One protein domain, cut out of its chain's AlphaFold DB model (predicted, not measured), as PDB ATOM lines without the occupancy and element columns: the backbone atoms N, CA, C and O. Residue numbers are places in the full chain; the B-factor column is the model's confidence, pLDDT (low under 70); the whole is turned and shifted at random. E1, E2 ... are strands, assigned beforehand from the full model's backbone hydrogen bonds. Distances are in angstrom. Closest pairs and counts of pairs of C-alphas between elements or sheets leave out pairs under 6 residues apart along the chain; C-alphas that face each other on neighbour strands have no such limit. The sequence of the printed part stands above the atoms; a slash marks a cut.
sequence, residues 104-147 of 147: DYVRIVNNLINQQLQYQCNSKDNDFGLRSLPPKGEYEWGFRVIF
ATOM      1  N   ASP A 104     174.203 190.143 124.118       67.69
ATOM      2  CA  ASP A 104     175.656 190.043 124.089       67.69
ATOM      3  C   ASP A 104     176.017 188.702 123.443       67.69
ATOM      4  O   ASP A 104     175.336 187.697 123.663       67.69
ATOM      5  N   TYR A 105     177.065 188.678 122.622       67.19
ATOM      6  CA  TYR A 105     177.500 187.475 121.911       67.19
ATOM      7  C   TYR A 105     178.929 187.124 122.297       67.19
ATOM      8  O   TYR A 105     179.773 188.003 122.480       67.19
ATOM      9  N   VAL A 106     179.204 185.828 122.399       72.12
ATOM     10  CA  VAL A 106     180.559 185.299 122.543       72.12
ATOM     11  C   VAL A 106     180.862 184.473 121.309       72.12
ATOM     12  O   VAL A 106     180.094 183.585 120.942       72.12
ATOM     13  N   ARG A 107     181.995 184.783 120.677       79.25
ATOM     14  CA  ARG A 107     182.516 184.064 119.518       79.25
ATOM     15  C   ARG A 107     183.857 183.440 119.878       79.25
ATOM     16  O   ARG A 107     184.783 184.146 120.277       79.25
ATOM     17  N   ILE A 108     183.954 182.127 119.721       76.38
ATOM     18  CA  ILE A 108     185.187 181.355 119.890       76.38
ATOM     19  C   ILE A 108     185.638 180.902 118.508       76.38
ATOM     20  O   ILE A 108     184.875 180.285 117.769       76.38
ATOM     21  N   VAL A 109     186.886 181.212 118.168       78.19
ATOM     22  CA  VAL A 109     187.494 180.835 116.890       78.19
ATOM     23  C   VAL A 109     188.706 179.962 117.171       78.19
ATOM     24  O   VAL A 109     189.632 180.378 117.871       78.19
ATOM     25  N   ASN A 110     188.704 178.751 116.623       80.62
ATOM     26  CA  ASN A 110     189.839 177.851 116.714       80.62
ATOM     27  C   ASN A 110     190.792 178.076 115.533       80.62
ATOM     28  O   ASN A 110     190.622 177.489 114.469       80.62
ATOM     29  N   ASN A 111     191.833 178.881 115.736       78.12
ATOM     30  CA  ASN A 111     192.869 179.119 114.721       78.12
ATOM     31  C   ASN A 111     193.946 178.016 114.662       78.12
ATOM     32  O   ASN A 111     194.937 178.165 113.946       78.12
ATOM     33  N   LEU A 112     193.787 176.914 115.403       75.88
ATOM     34  CA  LEU A 112     194.727 175.795 115.371       75.88
ATOM     35  C   LEU A 112     194.550 174.997 114.072       75.88
ATOM     36  O   LEU A 112     193.434 174.729 113.628       75.88
ATOM     37  N   ILE A 113     195.673 174.606 113.465       70.88
ATOM     38  CA  ILE A 113     195.699 174.012 112.120       70.88
ATOM     39  C   ILE A 113     195.230 172.550 112.134       70.88
ATOM     40  O   ILE A 113     194.521 172.154 111.221       70.88
ATOM     41  N   ASN A 114     195.574 171.779 113.173       80.00
ATOM     42  CA  ASN A 114     195.251 170.345 113.294       80.00
ATOM     43  C   ASN A 114     194.897 169.923 114.732       80.00
ATOM     44  O   ASN A 114     194.964 168.745 115.072       80.00
ATOM     45  N   GLN A 115     194.567 170.875 115.604       77.19
ATOM     46  CA  GLN A 115     194.208 170.577 116.990       77.19
ATOM     47  C   GLN A 115     192.761 170.962 117.254       77.19
ATOM     48  O   GLN A 115     192.286 172.020 116.831       77.19
ATOM     49  N   GLN A 116     192.065 170.077 117.958       77.19
ATOM     50  CA  GLN A 116     190.721 170.333 118.436       77.19
ATOM     51  C   GLN A 116     190.809 171.197 119.694       77.19
ATOM     52  O   GLN A 116     191.505 170.843 120.646       77.19
ATOM     53  N   LEU A 117     190.111 172.330 119.697       75.69
ATOM     54  CA  LEU A 117     190.054 173.207 120.860       75.69
ATOM     55  C   LEU A 117     188.956 172.701 121.794       75.69
ATOM     56  O   LEU A 117     187.777 172.786 121.458       75.69
ATOM     57  N   GLN A 118     189.329 172.174 122.958       76.94
ATOM     58  CA  GLN A 118     188.366 171.916 124.025       76.94
ATOM     59  C   GLN A 118     188.211 173.170 124.880       76.94
ATOM     60  O   GLN A 118     189.201 173.739 125.340       76.94
ATOM     61  N   TYR A 119     186.973 173.608 125.076       71.88
ATOM     62  CA  TYR A 119     186.653 174.774 125.889       71.88
ATOM     63  C   TYR A 119     185.451 174.478 126.781       71.88
ATOM     64  O   TYR A 119     184.552 173.715 126.427       71.88
ATOM     65  N   GLN A 120     185.445 175.102 127.953       74.12
ATOM     66  CA  GLN A 120     184.332 175.066 128.886       74.12
ATOM     67  C   GLN A 120     183.954 176.503 129.225       74.12
ATOM     68  O   GLN A 120     184.776 177.273 129.723       74.12
ATOM     69  N   CYS A 121     182.705 176.865 128.946       67.38
ATOM     70  CA  CYS A 121     182.156 178.156 129.331       67.38
ATOM     71  C   CYS A 121     181.265 177.962 130.552       67.38
ATOM     72  O   CYS A 121     180.195 177.358 130.454       67.38
ATOM     73  N   ASN A 122     181.742 178.466 131.689       65.31
ATOM     74  CA  ASN A 122     181.002 178.482 132.939       65.31
ATOM     75  C   ASN A 122     180.289 179.836 133.081       65.31
ATOM     76  O   ASN A 122     180.906 180.891 132.890       65.31
ATOM     77  N   SER A 123     178.993 179.797 133.369       66.25
ATOM     78  CA  SER A 123     178.193 180.975 133.700       66.25
ATOM     79  C   SER A 123     177.421 180.688 134.974       66.25
ATOM     80  O   SER A 123     176.965 179.569 135.176       66.25
ATOM     81  N   LYS A 124     177.208 181.723 135.792       63.47
ATOM     82  CA  LYS A 124     176.537 181.615 137.094       63.47
ATOM     83  C   LYS A 124     175.186 180.890 137.016       63.47
ATOM     84  O   LYS A 124     174.848 180.159 137.939       63.47
ATOM     85  N   ASP A 125     174.458 181.090 135.918       57.09
ATOM     86  CA  ASP A 125     173.081 180.613 135.767       57.09
ATOM     87  C   ASP A 125     172.919 179.527 134.692       57.09
ATOM     88  O   ASP A 125     171.861 178.907 134.616       57.09
ATOM     89  N   ASN A 126     173.920 179.301 133.828       55.41
ATOM     90  CA  ASN A 126     173.803 178.297 132.768       55.41
ATOM     91  C   ASN A 126     175.171 177.834 132.250       55.41
ATOM     92  O   ASN A 126     175.834 178.528 131.472       55.41
ATOM     93  N   ASP A 127     175.581 176.640 132.659       61.16
ATOM     94  CA  ASP A 127     176.810 176.024 132.179       61.16
ATOM     95  C   ASP A 127     176.617 175.454 130.772       61.16
ATOM     96  O   ASP A 127     175.759 174.605 130.528       61.16
ATOM     97  N   PHE A 128     177.459 175.876 129.826       64.12
ATOM     98  CA  PHE A 128     177.412 175.372 128.445       64.12
ATOM     99  C   PHE A 128     178.099 174.002 128.274       64.12
ATOM    100  O   PHE A 128     178.080 173.430 127.174       64.12
ATOM    101  N   GLY A 129     178.659 173.469 129.368       70.56
ATOM    102  CA  GLY A 129     179.380 172.201 129.425       70.56
ATOM    103  C   GLY A 129     180.736 172.241 128.716       70.56
ATOM    104  O   GLY A 129     181.190 173.287 128.244       70.56
ATOM    105  N   LEU A 130     181.393 171.082 128.652       74.19
ATOM    106  CA  LEU A 130     182.604 170.896 127.858       74.19
ATOM    107  C   LEU A 130     182.220 170.774 126.378       74.19
ATOM    108  O   LEU A 130     181.384 169.946 126.005       74.19
ATOM    109  N   ARG A 131     182.829 171.597 125.531       75.56
ATOM    110  CA  ARG A 131     182.594 171.633 124.086       75.56
ATOM    111  C   ARG A 131     183.917 171.484 123.349       75.56
ATOM    112  O   ARG A 131     184.970 171.877 123.846       75.56
ATOM    113  N   SER A 132     183.861 170.912 122.153       78.69
ATOM    114  CA  SER A 132     185.037 170.687 121.324       78.69
ATOM    115  C   SER A 132     184.851 171.332 119.953       78.69
ATOM    116  O   SER A 132     183.851 171.109 119.271       78.69
ATOM    117  N   LEU A 133     185.809 172.172 119.563       80.38
ATOM    118  CA  LEU A 133     185.803 172.894 118.297       80.38
ATOM    119  C   LEU A 133     186.775 172.247 117.309       80.38
ATOM    120  O   LEU A 133     187.953 172.098 117.649       80.38
ATOM    121  N   PRO A 134     186.332 171.899 116.087       81.81
ATOM    122  CA  PRO A 134     187.230 171.379 115.064       81.81
ATOM    123  C   PRO A 134     188.289 172.425 114.661       81.81
ATOM    124  O   PRO A 134     188.115 173.620 114.933       81.81
ATOM    125  N   PRO A 135     189.401 172.005 114.031       78.81
ATOM    126  CA  PRO A 135     190.411 172.920 113.495       78.81
ATOM    127  C   PRO A 135     189.780 173.915 112.518       78.81
ATOM    128  O   PRO A 135     188.949 173.521 111.698       78.81
ATOM    129  N   LYS A 136     190.152 175.198 112.606       78.56
ATOM    130  CA  LYS A 136     189.539 176.305 111.836       78.56
ATOM    131  C   LYS A 136     188.026 176.470 112.043       78.56
ATOM    132  O   LYS A 136     187.370 177.147 111.258       78.56
ATOM    133  N   GLY A 137     187.473 175.847 113.082       74.50
ATOM    134  CA  GLY A 137     186.071 175.974 113.447       74.50
ATOM    135  C   GLY A 137     185.779 177.297 114.145       74.50
ATOM    136  O   GLY A 137     186.638 177.879 114.812       74.50
ATOM    137  N   GLU A 138     184.533 177.732 114.037       80.25
ATOM    138  CA  GLU A 138     183.999 178.854 114.793       80.25
ATOM    139  C   GLU A 138     182.707 178.454 115.497       80.25
ATOM    140  O   GLU A 138     181.957 177.597 115.025       80.25
ATOM    141  N   TYR A 139     182.465 179.065 116.650       73.75
ATOM    142  CA  TYR A 139     181.225 178.893 117.383       73.75
ATOM    143  C   TYR A 139     180.811 180.199 118.029       73.75
ATOM    144  O   TYR A 139     181.617 180.879 118.667       73.75
ATOM    145  N   GLU A 140     179.541 180.530 117.848       77.69
ATOM    146  CA  GLU A 140     178.942 181.765 118.315       77.69
ATOM    147  C   GLU A 140     177.645 181.453 119.051       77.69
ATOM    148  O   GLU A 140     176.818 180.664 118.586       77.69
ATOM    149  N   TRP A 141     177.460 182.087 120.204       70.69
ATOM    150  CA  TRP A 141     176.180 182.084 120.897       70.69
ATOM    151  C   TRP A 141     175.905 183.447 121.522       70.69
ATOM    152  O   TRP A 141     176.818 184.186 121.893       70.69
ATOM    153  N   GLY A 142     174.617 183.770 121.633       68.56
ATOM    154  CA  GLY A 142     174.133 184.993 122.259       68.56
ATOM    155  C   GLY A 142     173.482 184.718 123.606       68.56
ATOM    156  O   GLY A 142     172.761 183.731 123.761       68.56
ATOM    157  N   PHE A 143     173.679 185.616 124.563       70.00
ATOM    158  CA  PHE A 143     172.945 185.648 125.823       70.00
ATOM    159  C   PHE A 143     172.373 187.044 126.076       70.00
ATOM    160  O   PHE A 143     172.797 188.040 125.492       70.00
ATOM    161  N   ARG A 144     171.352 187.113 126.930       60.94
ATOM    162  CA  ARG A 144     170.805 188.383 127.416       60.94
ATOM    163  C   ARG A 144     171.281 188.593 128.840       60.94
ATOM    164  O   ARG A 144     171.134 187.688 129.657       60.94
ATOM    165  N   VAL A 145     171.832 189.767 129.127       57.47
ATOM    166  CA  VAL A 145     172.163 190.146 130.499       57.47
ATOM    167  C   VAL A 145     170.934 190.790 131.118       57.47
ATOM    168  O   VAL A 145     170.534 191.884 130.726       57.47
ATOM    169  N   ILE A 146     170.322 190.081 132.060       52.16
ATOM    170  CA  ILE A 146     169.286 190.631 132.930       52.16
ATOM    171  C   ILE A 146     170.028 191.070 134.199       52.16
ATOM    172  O   ILE A 146     170.600 190.222 134.880       52.16
ATOM    173  N   PHE A 147     170.122 192.384 134.427       47.50
ATOM    174  CA  PHE A 147     170.742 192.977 135.621       47.50
ATOM    175  C   PHE A 147     169.723 193.129 136.746       47.50
ATOM    176  O   PHE A 147     168.558 193.458 136.424       47.50
TER     177      PHE A 147
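This is residues 104 to 147 of the 147 residues of an uncharacterized protein of Prunus armeniaca (UniProt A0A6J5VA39). A long, narrow two-stranded ribbon is folded back on itself like a U: strands E1 and E4 make one arm, the hairpin E2 and E3 makes the other, and the links 110 to 116 and 134 to 137 join the arms at one end. The arms have few contacts between them, and the tip of the hairpin is the loop of residues 121 to 129. The printed part has 44 residues and no named helix; four strands follow in the order E1, E2, E3, E4, in two antiparallel sheets, E1 - E4 and E2 - E3. The class is all strand, with 21 residues, under half, in named elements. The whole is loose, with a radius of gyration of the C-alphas of 12.0 A, and a rod spanning 40 by 17 by 8 A.

E1, residues 104 to 109, and E4, residues 138 to 144, are antiparallel neighbours at 165 degrees; N 106 and O 141 are within hydrogen-bond range at 2.9 A. E2, residues 117 to 120, and E3, residues 130 to 133, form an antiparallel hairpin at 152 degrees, with N 133 and O 117 at 2.8 A. Between the sheets, the closest C-alphas of E3 and E4 are those of Leu 133 and Tyr 139, 7.6 A apart. E1 and E3 are only just apart, at 8.2 A; E2 is apart from E1 and E4.

E1 begins at C-alpha 104 (175.656, 190.043, 124.089) and is 16.6 A long. E4, the longest strand, measures 20.6 A and ends at C-alpha 144 (170.805, 188.383, 127.416). E2 measures 10.0 A and E3 10.3 A.

The farthest C-alphas, of Asn 114 and Phe 147, are 40.1 A apart. The printed part has no cut and no long link; E3 to E4 is tight. Its mean pLDDT is 71.2, with residues 104 to 105, 121 to 128, 142 and 144 to 147 under 70.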